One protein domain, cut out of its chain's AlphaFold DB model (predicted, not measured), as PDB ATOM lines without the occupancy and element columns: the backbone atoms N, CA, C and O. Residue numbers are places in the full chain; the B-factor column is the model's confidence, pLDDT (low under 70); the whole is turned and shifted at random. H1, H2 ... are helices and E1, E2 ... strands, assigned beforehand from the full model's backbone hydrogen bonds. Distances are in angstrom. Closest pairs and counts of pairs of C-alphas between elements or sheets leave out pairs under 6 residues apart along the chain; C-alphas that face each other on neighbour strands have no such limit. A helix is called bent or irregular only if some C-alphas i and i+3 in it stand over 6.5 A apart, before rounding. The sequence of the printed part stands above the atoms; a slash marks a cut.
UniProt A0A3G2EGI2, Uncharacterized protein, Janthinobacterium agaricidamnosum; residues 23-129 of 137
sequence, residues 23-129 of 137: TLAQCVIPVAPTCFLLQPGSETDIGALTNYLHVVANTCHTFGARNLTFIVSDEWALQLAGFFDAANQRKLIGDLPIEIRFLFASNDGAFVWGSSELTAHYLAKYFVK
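This is residues 23 to 129 of the 137 residues of an uncharacterized protein of Janthinobacterium agaricidamnosum (UniProt A0A3G2EGI2). A strongly twisted wall of five strands is covered on one face by the long helix H2, with H4 side by side with H2 and the short H1 and H3 near the rim; the other face is bare. H5 lies past the E5 edge, and residues 124 to 129 stick out. The 107 printed residues hold five named helices and five named strands in the order H1 E1 E2 H2 E3 H3 H4 E4 E5 H5; the mixed sheet runs E1 E2 E3 E4 E5, and the class is mixed, helices and strands. The whole is compact, with a radius of gyration of the C-alphas of 13.2 A and spans of 40 by 30 by 27 A.

H1 is residues 24 to 27, 5.0 A long, beginning at C-alpha 24 (-56.729, -2.276, -25.186). E1, residues 28 to 32, is 11.8 A, and E2, residues 35 to 38, is 9.8 A. H2, residues 46 to 62, is 24.0 A. E3, residues 67 to 72, is 16.0 A. H3, residues 75 to 80, is 8.7 A, and H4, residues 86 to 93, is 10.4 A. E4, residues 99 to 106, is 22.3 A, and E5, residues 109 to 114, is 16.7 A. H5, residues 117 to 127, is 17.5 A and ends at C-alpha 127 (-39.250, -23.824, -21.531); it is only just irregular, with C-alphas 117 and 120 6.7 A apart.

E1 and E2 form a hairpin, with N 29 and O 37 2.9 A apart. E2 and E3 are parallel, with N 38 and O 71 at 2.7 A, as are E3 and E4, with N 70 and O 101 at 2.8 A. E4 and E5 form a hairpin, with N 102 and O 113 at 2.7 A. E2, H2, E3 and E3, H3 H4, E4 are strand-helix-strand units, parallel neighbour strands with helices between, each with a right-handed crossover. H2 makes two layers with the sheet, a helix on one face, at a height over the sheet of 9.6 A; it runs along the strands, at 25 degrees to E3 on the local plane. H2 touches H4, closest at the C-alphas of His 54 and Leu 92, 4.7 A, at a shallow tilt of 32 degrees, the same way. H1 and H3 only graze the sheet. H5 is not on the sheet; its closest C-alpha to E5 is that of Thr 119, 7.5 A from that of Trp 113. Every O i to N i+4 pair is within hydrogen-bond range in H2, H3 and H4; H1 is too short for one, and H5 has 2 of 7, beside 3 of 8 O i to N i+3 pairs.

The C-alphas farthest apart, those of Phe 63 and Lys 129, are 40.0 A apart. The printed part has no cut and no long link. The mean pLDDT of the printed part is 76.4; it is under 70 at residues 23 to 25, 42 and 105 to 129.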
ATOM      1  N   THR A  23     -59.454  -0.488 -28.063       59.53
ATOM      2  CA  THR A  23     -58.962  -1.856 -28.313       59.53
ATOM      3  C   THR A  23     -58.247  -2.480 -27.111       59.53
ATOM      4  O   THR A  23     -58.488  -3.643 -26.799       59.53
ATOM      5  N   LEU A  24     -57.431  -1.729 -26.362       66.94
ATOM      6  CA  LEU A  24     -56.729  -2.276 -25.186       66.94
ATOM      7  C   LEU A  24     -57.647  -2.477 -23.978       66.94
ATOM      8  O   LEU A  24     -57.467  -3.429 -23.222       66.94
ATOM      9  N   ALA A  25     -58.673  -1.636 -23.821       63.03
ATOM     10  CA  ALA A  25     -59.687  -1.818 -22.780       63.03
ATOM     11  C   ALA A  25     -60.522  -3.099 -22.975       63.03
ATOM     12  O   ALA A  25     -61.156  -3.568 -22.034       63.03
ATOM     13  N   GLN A  26     -60.533  -3.667 -24.186       72.56
ATOM     14  CA  GLN A  26     -61.136  -4.975 -24.462       72.56
ATOM     15  C   GLN A  26     -60.189  -6.130 -24.116       72.56
ATOM     16  O   GLN A  26     -60.658  -7.230 -23.846       72.56
ATOM     17  N   CYS A  27     -58.878  -5.874 -24.060       82.00
ATOM     18  CA  CYS A  27     -57.876  -6.874 -23.704       82.00
ATOM     19  C   CYS A  27     -57.773  -7.108 -22.190       82.00
ATOM     20  O   CYS A  27     -57.159  -8.085 -21.773       82.00
ATOM     21  N   VAL A  28     -58.330  -6.217 -21.361       87.19
ATOM     22  CA  VAL A  28     -58.243  -6.291 -19.896       87.19
ATOM     23  C   VAL A  28     -59.630  -6.124 -19.295       87.19
ATOM     24  O   VAL A  28     -60.181  -5.025 -19.250       87.19
ATOM     25  N   ILE A  29     -60.195  -7.220 -18.802       88.12
ATOM     26  CA  ILE A  29     -61.555  -7.251 -18.270       88.12
ATOM     27  C   ILE A  29     -61.490  -7.370 -16.744       88.12
ATOM     28  O   ILE A  29     -60.933  -8.344 -16.238       88.12
ATOM     29  N   PRO A  30     -62.047  -6.418 -15.974       88.06
ATOM     30  CA  PRO A  30     -62.101  -6.545 -14.523       88.06
ATOM     31  C   PRO A  30     -63.046  -7.684 -14.127       88.06
ATOM     32  O   PRO A  30     -64.214  -7.693 -14.511       88.06
ATOM     33  N   VAL A  31     -62.539  -8.632 -13.337       86.38
ATOM     34  CA  VAL A  31     -63.307  -9.767 -12.792       86.38
ATOM     35  C   VAL A  31     -63.590  -9.554 -11.301       86.38
ATOM     36  O   VAL A  31     -64.660  -9.903 -10.810       86.38
ATOM     37  N   ALA A  32     -62.642  -8.950 -10.581       87.25
ATOM     38  CA  ALA A  32     -62.763  -8.547  -9.181       87.25
ATOM     39  C   ALA A  32     -61.868  -7.314  -8.911       87.25
ATOM     40  O   ALA A  32     -61.075  -6.949  -9.779       87.25
ATOM     41  N   PRO A  33     -61.928  -6.673  -7.725       81.25
ATOM     42  CA  PRO A  33     -61.197  -5.427  -7.447       81.25
ATOM     43  C   PRO A  33     -59.678  -5.471  -7.682       81.25
ATOM     44  O   PRO A  33     -59.071  -4.445  -7.977       81.25
ATOM     45  N   THR A  34     -59.069  -6.651  -7.564       88.25
ATOM     46  CA  THR A  34     -57.637  -6.891  -7.801       88.25
ATOM     47  C   THR A  34     -57.385  -8.029  -8.792       88.25
ATOM     48  O   THR A  34     -56.260  -8.519  -8.893       88.25
ATOM     49  N   CYS A  35     -58.418  -8.454  -9.528       88.62
ATOM     50  CA  CYS A  35     -58.341  -9.570 -10.467       88.62
ATOM     51  C   CYS A  35     -58.861  -9.161 -11.844       88.62
ATOM     52  O   CYS A  35     -60.005  -8.723 -11.980       88.62
ATOM     53  N   PHE A  36     -58.045  -9.371 -12.871       90.75
ATOM     54  CA  PHE A  36     -58.335  -8.970 -14.242       90.75
ATOM     55  C   PHE A  36     -58.102 -10.139 -15.191       90.75
ATOM     56  O   PHE A  36     -57.135 -10.871 -15.032       90.75
ATOM     57  N   LEU A  37     -58.964 -10.308 -16.184       88.50
ATOM     58  CA  LEU A  37     -58.772 -11.252 -17.276       88.50
ATOM     59  C   LEU A  37     -58.034 -10.545 -18.420       88.50
ATOM     60  O   LEU A  37     -58.502  -9.520 -18.913       88.50
ATOM     61  N   LEU A  38     -56.892 -11.095 -18.822       88.88
ATOM     62  CA  LEU A  38     -56.111 -10.686 -19.982       88.88
ATOM     63  C   LEU A  38     -56.509 -11.538 -21.184       88.88
ATOM     64  O   LEU A  38     -56.229 -12.737 -21.214       88.88
ATOM     65  N   GLN A  39     -57.141 -10.891 -22.161       84.25
ATOM     66  CA  GLN A  39     -57.540 -11.471 -23.442       84.25
ATOM     67  C   GLN A  39     -56.863 -10.712 -24.586       84.25
ATOM     68  O   GLN A  39     -57.493  -9.856 -25.210       84.25
ATOM     69  N   PRO A  40     -55.569 -10.954 -24.845       75.62
ATOM     70  CA  PRO A  40     -54.893 -10.307 -25.962       75.62
ATOM     71  C   PRO A  40     -55.535 -10.754 -27.282       75.62
ATOM     72  O   PRO A  40     -55.688 -11.944 -27.548       75.62
ATOM     73  N   GLY A  41     -55.905  -9.794 -28.127       70.31
ATOM     74  CA  GLY A  41     -56.194 -10.069 -29.532       70.31
ATOM     75  C   GLY A  41     -54.913 -10.378 -30.313       70.31
ATOM     76  O   GLY A  41     -53.814 -10.013 -29.889       70.31
ATOM     77  N   SER A  42     -55.056 -10.984 -31.492       66.06
ATOM     78  CA  SER A  42     -53.944 -11.357 -32.386       66.06
ATOM     79  C   SER A  42     -53.065 -10.184 -32.850       66.06
ATOM     80  O   SER A  42     -51.948 -10.408 -33.298       66.06
ATOM     81  N   GLU A  43     -53.547  -8.945 -32.732       70.56
ATOM     82  CA  GLU A  43     -52.843  -7.711 -33.128       70.56
ATOM     83  C   GLU A  43     -52.517  -6.801 -31.928       70.56
ATOM     84  O   GLU A  43     -52.343  -5.591 -32.072       70.56
ATOM     85  N   THR A  44     -52.476  -7.352 -30.712       78.44
ATOM     86  CA  THR A  44     -52.239  -6.540 -29.511       78.44
ATOM     87  C   THR A  44     -50.810  -5.999 -29.486       78.44
ATOM     88  O   THR A  44     -49.850  -6.762 -29.397       78.44
ATOM     89  N   ASP A  45     -50.661  -4.673 -29.488       86.38
ATOM     90  CA  ASP A  45     -49.380  -4.022 -29.211       86.38
ATOM     91  C   ASP A  45     -48.986  -4.265 -27.746       86.38
ATOM     92  O   ASP A  45     -49.573  -3.704 -26.817       86.38
ATOM     93  N   ILE A  46     -47.968  -5.103 -27.541       86.50
ATOM     94  CA  ILE A  46     -47.467  -5.473 -26.215       86.50
ATOM     95  C   ILE A  46     -46.883  -4.288 -25.455       86.50
ATOM     96  O   ILE A  46     -47.037  -4.225 -24.234       86.50
ATOM     97  N   GLY A  47     -46.253  -3.328 -26.133       86.00
ATOM     98  CA  GLY A  47     -45.750  -2.124 -25.480       86.00
ATOM     99  C   GLY A  47     -46.901  -1.293 -24.919       86.00
ATOM    100  O   GLY A  47     -46.871  -0.875 -23.758       86.00
ATOM    101  N   ALA A  48     -47.953  -1.119 -25.718       86.88
ATOM    102  CA  ALA A  48     -49.145  -0.394 -25.305       86.88
ATOM    103  C   ALA A  48     -49.938  -1.143 -24.215       86.88
ATOM    104  O   ALA A  48     -50.352  -0.522 -23.234       86.88
ATOM    105  N   LEU A  49     -50.076  -2.472 -24.318       88.12
ATOM    106  CA  LEU A  49     -50.690  -3.316 -23.285       88.12
ATOM    107  C   LEU A  49     -49.923  -3.221 -21.961       88.12
ATOM    108  O   LEU A  49     -50.528  -3.017 -20.913       88.12
ATOM    109  N   THR A  50     -48.595  -3.319 -22.006       88.38
ATOM    110  CA  THR A  50     -47.730  -3.225 -20.823       88.38
ATOM    111  C   THR A  50     -47.907  -1.882 -20.115       88.38
ATOM    112  O   THR A  50     -48.109  -1.844 -18.901       88.38
ATOM    113  N   ASN A  51     -47.907  -0.780 -20.869       89.06
ATOM    114  CA  ASN A  51     -48.144   0.557 -20.320       89.06
ATOM    115  C   ASN A  51     -49.549   0.687 -19.717       89.06
ATOM    116  O   ASN A  51     -49.718   1.275 -18.650       89.06
ATOM    117  N   TYR A  52     -50.562   0.125 -20.376       89.44
ATOM    118  CA  TYR A  52     -51.930   0.147 -19.868       89.44
ATOM    119  C   TYR A  52     -52.066  -0.631 -18.553       89.44
ATOM    120  O   TYR A  52     -52.647  -0.134 -17.588       89.44
ATOM    121  N   LEU A  53     -51.470  -1.821 -18.473       90.12
ATOM    122  CA  LEU A  53     -51.463  -2.626 -17.255       90.12
ATOM    123  C   LEU A  53     -50.682  -1.962 -16.117       90.12
ATOM    124  O   LEU A  53     -51.098  -2.076 -14.966       90.12
ATOM    125  N   HIS A  54     -49.622  -1.208 -16.417       89.94
ATOM    126  CA  HIS A  54     -48.940  -0.380 -15.423       89.94
ATOM    127  C   HIS A  54     -49.875   0.693 -14.839       89.94
ATOM    128  O   HIS A  54     -49.931   0.877 -13.623       89.94
ATOM    129  N   VAL A  55     -50.675   1.363 -15.678       90.44
ATOM    130  CA  VAL A  55     -51.681   2.338 -15.216       90.44
ATOM    131  C   VAL A  55     -52.733   1.671 -14.329       90.44
ATOM    132  O   VAL A  55     -53.076   2.215 -13.277       90.44
ATOM    133  N   VAL A  56     -53.221   0.485 -14.705       88.81
ATOM    134  CA  VAL A  56     -54.132  -0.311 -13.864       88.81
ATOM    135  C   VAL A  56     -53.469  -0.641 -12.528       88.81
ATOM    136  O   VAL A  56     -54.066  -0.408 -11.476       88.81
ATOM    137  N   ALA A  57     -52.220  -1.111 -12.557       88.69
ATOM    138  CA  ALA A  57     -51.490  -1.488 -11.358       88.69
ATOM    139  C   ALA A  57     -51.303  -0.310 -10.400       88.69
ATOM    140  O   ALA A  57     -51.614  -0.420  -9.213       88.69
ATOM    141  N   ASN A  58     -50.895   0.841 -10.929       89.44
ATOM    142  CA  ASN A  58     -50.745   2.066 -10.160       89.44
ATOM    143  C   ASN A  58     -52.072   2.570  -9.584       89.44
ATOM    144  O   ASN A  58     -52.134   3.001  -8.432       89.44
ATOM    145  N   THR A  59     -53.155   2.457 -10.353       90.12
ATOM    146  CA  THR A  59     -54.494   2.829  -9.889       90.12
ATOM    147  C   THR A  59     -54.910   1.959  -8.703       90.12
ATOM    148  O   THR A  59     -55.233   2.484  -7.639       90.12
ATOM    149  N   CYS A  60     -54.837   0.633  -8.834       87.38
ATOM    150  CA  CYS A  60     -55.174  -0.293  -7.752       87.38
ATOM    151  C   CYS A  60     -54.273  -0.107  -6.522       87.38
ATOM    152  O   CYS A  60     -54.773  -0.121  -5.397       87.38
ATOM    153  N   HIS A  61     -52.971   0.113  -6.722       87.56
ATOM    154  CA  HIS A  61     -52.033   0.405  -5.639       87.56
ATOM    155  C   HIS A  61     -52.417   1.681  -4.877       87.56
ATOM    156  O   HIS A  61     -52.443   1.687  -3.647       87.56
ATOM    157  N   THR A  62     -52.803   2.742  -5.593       89.81
ATOM    158  CA  THR A  62     -53.265   4.007  -4.995       89.81
ATOM    159  C   THR A  62     -54.524   3.812  -4.142       89.81
ATOM    160  O   THR A  62     -54.700   4.487  -3.130       89.81
ATOM    161  N   PHE A  63     -55.370   2.837  -4.492       88.25
ATOM    162  CA  PHE A  63     -56.530   2.422  -3.693       88.25
ATOM    163  C   PHE A  63     -56.204   1.408  -2.578       88.25
ATOM    164  O   PHE A  63     -57.113   0.923  -1.907       88.25
ATOM    165  N   GLY A  64     -54.926   1.100  -2.343       88.12
ATOM    166  CA  GLY A  64     -54.466   0.253  -1.240       88.12
ATOM    167  C   GLY A  64     -54.275  -1.227  -1.584       88.12
ATOM    168  O   GLY A  64     -54.039  -2.030  -0.677       88.12
ATOM    169  N   ALA A  65     -54.355  -1.616  -2.860       86.56
ATOM    170  CA  ALA A  65     -54.050  -2.984  -3.268       86.56
ATOM    171  C   ALA A  65     -52.553  -3.286  -3.102       86.56
ATOM    172  O   ALA A  65     -51.697  -2.536  -3.566       86.56
ATOM    173  N   ARG A  66     -52.239  -4.422  -2.473       88.06
ATOM    174  CA  ARG A  66     -50.860  -4.926  -2.313       88.06
ATOM    175  C   ARG A  66     -50.498  -6.021  -3.308       88.06
ATOM    176  O   ARG A  66     -49.324  -6.334  -3.478       88.06
ATOM    177  N   ASN A  67     -51.502  -6.590  -3.961       88.00
ATOM    178  CA  ASN A  67     -51.342  -7.648  -4.937       88.00
ATOM    179  C   ASN A  67     -52.390  -7.520  -6.042       88.00
ATOM    180  O   ASN A  67     -53.527  -7.117  -5.785       88.00
ATOM    181  N   LEU A  68     -52.010  -7.911  -7.253       88.94
ATOM    182  CA  LEU A  68     -52.872  -7.979  -8.426       88.94
ATOM    183  C   LEU A  68     -52.748  -9.335  -9.088       88.94
ATOM    184  O   LEU A  68     -51.666  -9.908  -9.130       88.94
ATOM    185  N   THR A  69     -53.862  -9.847  -9.598       90.12
ATOM    186  CA  THR A  69     -53.905 -11.114 -10.326       90.12
ATOM    187  C   THR A  69     -54.429 -10.891 -11.737       90.12
ATOM    188  O   THR A  69     -55.527 -10.374 -11.928       90.12
ATOM    189  N   PHE A  70     -53.660 -11.325 -12.722       90.00
ATOM    190  CA  PHE A  70     -54.016 -11.328 -14.129       90.00
ATOM    191  C   PHE A  70     -54.296 -12.758 -14.585       90.00
ATOM    192  O   PHE A  70     -53.392 -13.574 -14.695       90.00
ATOM    193  N   ILE A  71     -55.553 -13.089 -14.840       88.50
ATOM    194  CA  ILE A  71     -55.940 -14.367 -15.430       88.50
ATOM    195  C   ILE A  71     -55.632 -14.284 -16.921       88.50
ATOM    196  O   ILE A  71     -56.186 -13.435 -17.607       88.50
ATOM    197  N   VAL A  72     -54.743 -15.121 -17.431       87.38
ATOM    198  CA  VAL A  72     -54.310 -15.097 -18.829       87.38
ATOM    199  C   VAL A  72     -55.121 -16.120 -19.612       87.38
ATOM    200  O   VAL A  72     -55.081 -17.308 -19.293       87.38
ATOM    201  N   SER A  73     -55.861 -15.662 -20.626       82.81
ATOM    202  CA  SER A  73     -56.655 -16.556 -21.478       82.81
ATOM    203  C   SER A  73     -55.846 -17.216 -22.593       82.81
ATOM    204  O   SER A  73     -56.235 -18.275 -23.066       82.81
ATOM    205  N   ASP A  74     -54.760 -16.579 -23.035       79.75
ATOM    206  CA  ASP A  74     -53.874 -17.089 -24.084       79.75
ATOM    207  C   ASP A  74     -52.416 -16.783 -23.718       79.75
ATOM    208  O   ASP A  74     -51.905 -15.680 -23.932       79.75
ATOM    209  N   GLU A  75     -51.763 -17.757 -23.082       79.81
ATOM    210  CA  GLU A  75     -50.354 -17.659 -22.687       79.81
ATOM    211  C   GLU A  75     -49.439 -17.577 -23.908       79.81
ATOM    212  O   GLU A  75     -48.500 -16.781 -23.931       79.81
ATOM    213  N   TRP A  76     -49.722 -18.390 -24.926       79.44
ATOM    214  CA  TRP A  76     -48.853 -18.559 -26.081       79.44
ATOM    215  C   TRP A  76     -48.770 -17.277 -26.907       79.44
ATOM    216  O   TRP A  76     -47.676 -16.867 -27.297       79.44
ATOM    217  N   ALA A  77     -49.902 -16.598 -27.108       79.12
ATOM    218  CA  ALA A  77     -49.938 -15.309 -27.789       79.12
ATOM    219  C   ALA A  77     -49.107 -14.244 -27.052       79.12
ATOM    220  O   ALA A  77     -48.314 -13.540 -27.678       79.12
ATOM    221  N   LEU A  78     -49.226 -14.150 -25.720       82.50
ATOM    222  CA  LEU A  78     -48.433 -13.208 -24.918       82.50
ATOM    223  C   LEU A  78     -46.942 -13.550 -24.927       82.50
ATOM    224  O   LEU A  78     -46.104 -12.650 -25.003       82.50
ATOM    225  N   GLN A  79     -46.610 -14.839 -24.861       82.69
ATOM    226  CA  GLN A  79     -45.232 -15.312 -24.877       82.69
ATOM    227  C   GLN A  79     -44.557 -15.018 -26.219       82.69
ATOM    228  O   GLN A  79     -43.465 -14.453 -26.231       82.69
ATOM    229  N   LEU A  80     -45.204 -15.350 -27.341       79.25
ATOM    230  CA  LEU A  80     -44.681 -15.061 -28.681       79.25
ATOM    231  C   LEU A  80     -44.504 -13.564 -28.925       79.25
ATOM    232  O   LEU A  80     -43.562 -13.153 -29.598       79.25
ATOM    233  N   ALA A  81     -45.397 -12.751 -28.367       79.62
ATOM    234  CA  ALA A  81     -45.337 -11.307 -28.498       79.62
ATOM    235  C   ALA A  81     -44.341 -10.643 -27.514       79.62
ATOM    236  O   ALA A  81     -44.198  -9.420 -27.512       79.62
ATOM    237  N   GLY A  82     -43.633 -11.425 -26.688       82.69
ATOM    238  CA  GLY A  82     -42.589 -10.932 -25.782       82.69
ATOM    239  C   GLY A  82     -43.124 -10.223 -24.535       82.69
ATOM    240  O   GLY A  82     -42.417  -9.446 -23.892       82.69
ATOM    241  N   PHE A  83     -44.383 -10.450 -24.153       85.62
ATOM    242  CA  PHE A  83     -44.973  -9.812 -22.970       85.62
ATOM    243  C   PHE A  83     -44.222 -10.171 -21.679       85.62
ATOM    244  O   PHE A  83     -44.003  -9.315 -20.819       85.62
ATOM    245  N   PHE A  84     -43.780 -11.424 -21.556       83.88
ATOM    246  CA  PHE A  84     -43.051 -11.927 -20.388       83.88
ATOM    247  C   PHE A  84     -41.549 -11.606 -20.407       83.88
ATOM    248  O   PHE A  84     -40.830 -11.976 -19.477       83.88
ATOM    249  N   ASP A  85     -41.069 -10.864 -21.408       84.81
ATOM    250  CA  ASP A  85     -39.681 -10.419 -21.454       84.81
ATOM    251  C   ASP A  85     -39.365  -9.476 -20.292       84.81
ATOM    252  O   ASP A  85     -40.162  -8.613 -19.912       84.81
ATOM    253  N   ALA A  86     -38.140  -9.575 -19.771       78.81
ATOM    254  CA  ALA A  86     -37.701  -8.796 -18.614       78.81
ATOM    255  C   ALA A  86     -37.896  -7.279 -18.794       78.81
ATOM    256  O   ALA A  86     -38.188  -6.575 -17.830       78.81
ATOM    257  N   ALA A  87     -37.753  -6.759 -20.018       82.12
ATOM    258  CA  ALA A  87     -37.968  -5.344 -20.306       82.12
ATOM    259  C   ALA A  87     -39.440  -4.924 -20.131       82.12
ATOM    260  O   ALA A  87     -39.706  -3.874 -19.548       82.12
ATOM    261  N   ASN A  88     -40.385  -5.742 -20.594       82.94
ATOM    262  CA  ASN A  88     -41.817  -5.460 -20.487       82.94
ATOM    263  C   ASN A  88     -42.327  -5.712 -19.065       82.94
ATOM    264  O   ASN A  88     -43.044  -4.879 -18.521       82.94
ATOM    265  N   GLN A  89     -41.850  -6.762 -18.393       84.62
ATOM    266  CA  GLN A  89     -42.171  -7.004 -16.982       84.62
ATOM    267  C   GLN A  89     -41.654  -5.882 -16.065       84.62
ATOM    268  O   GLN A  89     -42.372  -5.435 -15.172       84.62
ATOM    269  N   ARG A  90     -40.453  -5.345 -16.326       82.50
ATOM    270  CA  ARG A  90     -39.949  -4.158 -15.611       82.50
ATOM    271  C   ARG A  90     -40.782  -2.912 -15.878       82.50
ATOM    272  O   ARG A  90     -41.007  -2.150 -14.951       82.50
ATOM    273  N   LYS A  91     -41.253  -2.693 -17.110       83.81
ATOM    274  CA  LYS A  91     -42.158  -1.572 -17.419       83.81
ATOM    275  C   LYS A  91     -43.515  -1.723 -16.732       83.81
ATOM    276  O   LYS A  91     -44.060  -0.734 -16.261       83.81
ATOM    277  N   LEU A  92     -44.038  -2.948 -16.658       85.88
ATOM    278  CA  LEU A  92     -45.292  -3.254 -15.980       85.88
ATOM    279  C   LEU A  92     -45.209  -2.954 -14.478       85.88
ATOM    280  O   LEU A  92     -46.049  -2.228 -13.950       85.88
ATOM    281  N   ILE A  93     -44.210  -3.513 -13.794       81.81
ATOM    282  CA  ILE A  93     -44.053  -3.370 -12.339       81.81
ATOM    283  C   ILE A  93     -43.539  -1.968 -11.994       81.81
ATOM    284  O   ILE A  93     -43.996  -1.361 -11.031       81.81
ATOM    285  N   GLY A  94     -42.617  -1.432 -12.795       80.62
ATOM    286  CA  GLY A  94     -41.879  -0.217 -12.464       80.62
ATOM    287  C   GLY A  94     -41.226  -0.331 -11.085       80.62
ATOM    288  O   GLY A  94     -40.704  -1.384 -10.726       80.62
ATOM    289  N   ASP A  95     -41.335   0.742 -10.304       82.25
ATOM    290  CA  ASP A  95     -40.915   0.791  -8.898       82.25
ATOM    291  C   ASP A  95     -42.095   0.593  -7.922       82.25
ATOM    292  O   ASP A  95     -42.005   0.949  -6.745       82.25
ATOM    293  N   LEU A  96     -43.240   0.073  -8.392       80.06
ATOM    294  CA  LEU A  96     -44.401  -0.105  -7.523       80.06
ATOM    295  C   LEU A  96     -44.170  -1.244  -6.519       80.06
ATOM    296  O   LEU A  96     -43.872  -2.366  -6.930       80.06
ATOM    297  N   PRO A  97     -44.408  -1.017  -5.213       83.12
ATOM    298  CA  PRO A  97     -44.318  -2.058  -4.195       83.12
ATOM    299  C   PRO A  97     -45.591  -2.925  -4.189       83.12
ATOM    300  O   PRO A  97     -46.274  -3.053  -3.171       83.12
ATOM    301  N   ILE A  98     -45.933  -3.500  -5.345       81.31
ATOM    302  CA  ILE A  98     -47.110  -4.342  -5.551       81.31
ATOM    303  C   ILE A  98     -46.704  -5.703  -6.112       81.31
ATOM    304  O   ILE A  98     -45.878  -5.809  -7.017       81.31
ATOM    305  N   GLU A  99     -47.295  -6.767  -5.579       85.75
ATOM    306  CA  GLU A  99     -47.072  -8.116  -6.086       85.75
ATOM    307  C   GLU A  99     -47.972  -8.374  -7.301       85.75
ATOM    308  O   GLU A  99     -49.198  -8.337  -7.187       85.75
ATOM    309  N   ILE A 100     -47.389  -8.669  -8.464       85.69
ATOM    310  CA  ILE A 100     -48.161  -9.063  -9.644       85.69
ATOM    311  C   ILE A 100     -48.143 -10.586  -9.775       85.69
ATOM    312  O   ILE A 100     -47.095 -11.227  -9.732       85.69
ATOM    313  N   ARG A 101     -49.330 -11.167  -9.929       88.56
ATOM    314  CA  ARG A 101     -49.563 -12.590 -10.162       88.56
ATOM    315  C   ARG A 101     -50.268 -12.770 -11.492       88.56
ATOM    316  O   ARG A 101     -51.127 -11.973 -11.851       88.56
ATOM    317  N   PHE A 102     -49.962 -13.849 -12.182       86.75
ATOM    318  CA  PHE A 102     -50.622 -14.278 -13.396       86.75
ATOM    319  C   PHE A 102     -51.160 -15.684 -13.178       86.75
ATOM    320  O   PHE A 102     -50.467 -16.539 -12.633       86.75
ATOM    321  N   LEU A 103     -52.413 -15.918 -13.543       85.88
ATOM    322  CA  LEU A 103     -53.050 -17.224 -13.476       85.88
ATOM    323  C   LEU A 103     -53.271 -17.710 -14.903       85.88
ATOM    324  O   LEU A 103     -54.074 -17.130 -15.627       85.88
ATOM    325  N   PHE A 104     -52.583 -18.769 -15.294       81.00
ATOM    326  CA  PHE A 104     -52.723 -19.373 -16.611       81.00
ATOM    327  C   PHE A 104     -53.748 -20.497 -16.544       81.00
ATOM    328  O   PHE A 104     -53.625 -21.401 -15.715       81.00
ATOM    329  N   ALA A 105     -54.766 -20.434 -17.396       69.12
ATOM    330  CA  ALA A 105     -55.690 -21.542 -17.585       69.12
ATOM    331  C   ALA A 105     -55.103 -22.497 -18.638       69.12
ATOM    332  O   ALA A 105     -55.015 -22.140 -19.808       69.12
ATOM    333  N   SER A 106     -54.699 -23.699 -18.222       62.25
ATOM    334  CA  SER A 106     -54.278 -24.783 -19.117       62.25
ATOM    335  C   SER A 106     -55.282 -25.939 -19.059       62.25
ATOM    336  O   SER A 106     -56.017 -26.094 -18.081       62.25
ATOM    337  N   ASN A 107     -55.292 -26.784 -20.093       52.66
ATOM    338  CA  ASN A 107     -56.084 -28.019 -20.126       52.66
ATOM    339  C   ASN A 107     -55.719 -28.994 -18.987       52.66
ATOM    340  O   ASN A 107     -56.556 -29.802 -18.597       52.66
ATOM    341  N   ASP A 108     -54.516 -28.876 -18.413       57.09
ATOM    342  CA  ASP A 108     -54.059 -29.667 -17.260       57.09
ATOM    343  C   ASP A 108     -54.424 -29.038 -15.893       57.09
ATOM    344  O   ASP A 108     -54.088 -29.583 -14.841       57.09
ATOM    345  N   GLY A 109     -55.108 -27.886 -15.887       57.47
ATOM    346  CA  GLY A 109     -55.481 -27.126 -14.690       57.47
ATOM    347  C   GLY A 109     -54.979 -25.676 -14.703       57.47
ATOM    348  O   GLY A 109     -54.365 -25.212 -15.662       57.47
ATOM    349  N   ALA A 110     -55.253 -24.934 -13.625       58.44
ATOM    350  CA  ALA A 110     -54.818 -23.542 -13.488       58.44
ATOM    351  C   ALA A 110     -53.481 -23.441 -12.730       58.44
ATOM    352  O   ALA A 110     -53.340 -24.016 -11.649       58.44
ATOM    353  N   PHE A 111     -52.518 -22.684 -13.263       64.88
ATOM    354  CA  PHE A 111     -51.204 -22.463 -12.643       64.88
ATOM    355  C   PHE A 111     -50.965 -20.979 -12.331       64.88
ATOM    356  O   PHE A 111     -51.324 -20.112 -13.122       64.88
ATOM    357  N   VAL A 112     -50.346 -20.683 -11.180       59.88
ATOM    358  CA  VAL A 112     -50.050 -19.312 -10.723       59.88
ATOM    359  C   VAL A 112     -48.570 -18.985 -10.925       59.88
ATOM    360  O   VAL A 112     -47.697 -19.660 -10.384       59.88
ATOM    361  N   TRP A 113     -48.296 -17.890 -11.623       64.31
ATOM    362  CA  TRP A 113     -46.980 -17.294 -11.840       64.31
ATOM    363  C   TRP A 113     -46.910 -15.937 -11.135       64.31
ATOM    364  O   TRP A 113     -47.648 -15.022 -11.473       64.31
ATOM    365  N   GLY A 114     -46.072 -15.795 -10.111       58.72
ATOM    366  CA  GLY A 114     -45.818 -14.496  -9.469       58.72
ATOM    367  C   GLY A 114     -44.654 -13.782 -10.147       58.72
ATOM    368  O   GLY A 114     -43.813 -14.451 -10.716       58.72
ATOM    369  N   SER A 115     -44.555 -12.457 -10.060       56.38
ATOM    370  CA  SER A 115     -43.444 -11.684 -10.638       56.38
ATOM    371  C   SER A 115     -42.269 -11.428  -9.671       56.38
ATOM    372  O   SER A 115     -41.462 -10.533  -9.909       56.38
ATOM    373  N   SER A 116     -42.158 -12.173  -8.559       51.22
ATOM    374  CA  SER A 116     -41.036 -12.035  -7.600       51.22
ATOM    375  C   SER A 116     -39.720 -12.621  -8.151       51.22
ATOM    376  O   SER A 116     -39.753 -13.434  -9.069       51.22
ATOM    377  N   GLU A 117     -38.547 -12.280  -7.602       48.59
ATOM    378  CA  GLU A 117     -37.224 -12.781  -8.059       48.59
ATOM    379  C   GLU A 117     -37.114 -14.318  -8.213       48.59
ATOM    380  O   GLU A 117     -36.297 -14.810  -8.991       48.59
ATOM    381  N   LEU A 118     -37.985 -15.096  -7.562       45.19
ATOM    382  CA  LEU A 118     -38.069 -16.564  -7.665       45.19
ATOM    383  C   LEU A 118     -38.566 -17.101  -9.024       45.19
ATOM    384  O   LEU A 118     -38.641 -18.312  -9.238       45.19
ATOM    385  N   THR A 119     -38.877 -16.215  -9.964       44.84
ATOM    386  CA  THR A 119     -39.589 -16.540 -11.206       44.84
ATOM    387  C   THR A 119     -38.662 -16.913 -12.363       44.84
ATOM    388  O   THR A 119     -39.039 -17.691 -13.242       44.84
ATOM    389  N   ALA A 120     -37.400 -16.470 -12.323       44.59
ATOM    390  CA  ALA A 120     -36.386 -16.840 -13.314       44.59
ATOM    391  C   ALA A 120     -36.089 -18.355 -13.323       44.59
ATOM    392  O   ALA A 120     -35.785 -18.930 -14.367       44.59
ATOM    393  N   HIS A 121     -36.233 -19.027 -12.174       43.28
ATOM    394  CA  HIS A 121     -35.982 -20.466 -12.058       43.28
ATOM    395  C   HIS A 121     -37.103 -21.322 -12.682       43.28
ATOM    396  O   HIS A 121     -36.857 -22.438 -13.137       43.28
ATOM    397  N   TYR A 122     -38.332 -20.797 -12.754       43.84
ATOM    398  CA  TYR A 122     -39.487 -21.527 -13.287       43.84
ATOM    399  C   TYR A 122     -39.556 -21.519 -14.818       43.84
ATOM    400  O   TYR A 122     -39.913 -22.542 -15.405       43.84
ATOM    401  N   LEU A 123     -39.131 -20.426 -15.466       46.66
ATOM    402  CA  LEU A 123     -39.028 -20.356 -16.929       46.66
ATOM    403  C   LEU A 123     -38.061 -21.424 -17.464       46.66
ATOM    404  O   LEU A 123     -38.388 -22.135 -18.410       46.66
ATOM    405  N   ALA A 124     -36.926 -21.644 -16.796       48.50
ATOM    406  CA  ALA A 124     -35.991 -22.702 -17.177       48.50
ATOM    407  C   ALA A 124     -36.610 -24.111 -17.090       48.50
ATOM    408  O   ALA A 124     -36.277 -24.979 -17.888       48.50
ATOM    409  N   LYS A 125     -37.541 -24.360 -16.160       46.97
ATOM    410  CA  LYS A 125     -38.126 -25.696 -15.965       46.97
ATOM    411  C   LYS A 125     -39.219 -26.034 -16.984       46.97
ATOM    412  O   LYS A 125     -39.343 -27.198 -17.361       46.97
ATOM    413  N   TYR A 126     -39.991 -25.045 -17.438       42.50
ATOM    414  CA  TYR A 126     -41.055 -25.250 -18.429       42.50
ATOM    415  C   TYR A 126     -40.570 -25.057 -19.874       42.50
ATOM    416  O   TYR A 126     -40.876 -25.893 -20.721       42.50
ATOM    417  N   PHE A 127     -39.732 -24.055 -20.161       50.03
ATOM    418  CA  PHE A 127     -39.250 -23.824 -21.531       50.03
ATOM    419  C   PHE A 127     -38.200 -24.846 -21.990       50.03
ATOM    420  O   PHE A 127     -38.157 -25.181 -23.174       50.03
ATOM    421  N   VAL A 128     -37.409 -25.426 -21.078       44.44
ATOM    422  CA  VAL A 128     -36.522 -26.553 -21.430       44.44
ATOM    423  C   VAL A 128     -37.331 -27.828 -21.693       44.44
ATOM    424  O   VAL A 128     -36.981 -28.609 -22.573       44.44
ATOM    425  N   LYS A 129     -38.464 -28.024 -21.003       39.78
ATOM    426  CA  LYS A 129     -39.313 -29.206 -21.213       39.78
ATOM    427  C   LYS A 129     -40.061 -29.178 -22.556       39.78
ATOM    428  O   LYS A 129     -40.389 -30.237 -23.073       39.78
TER     429      LYS A 129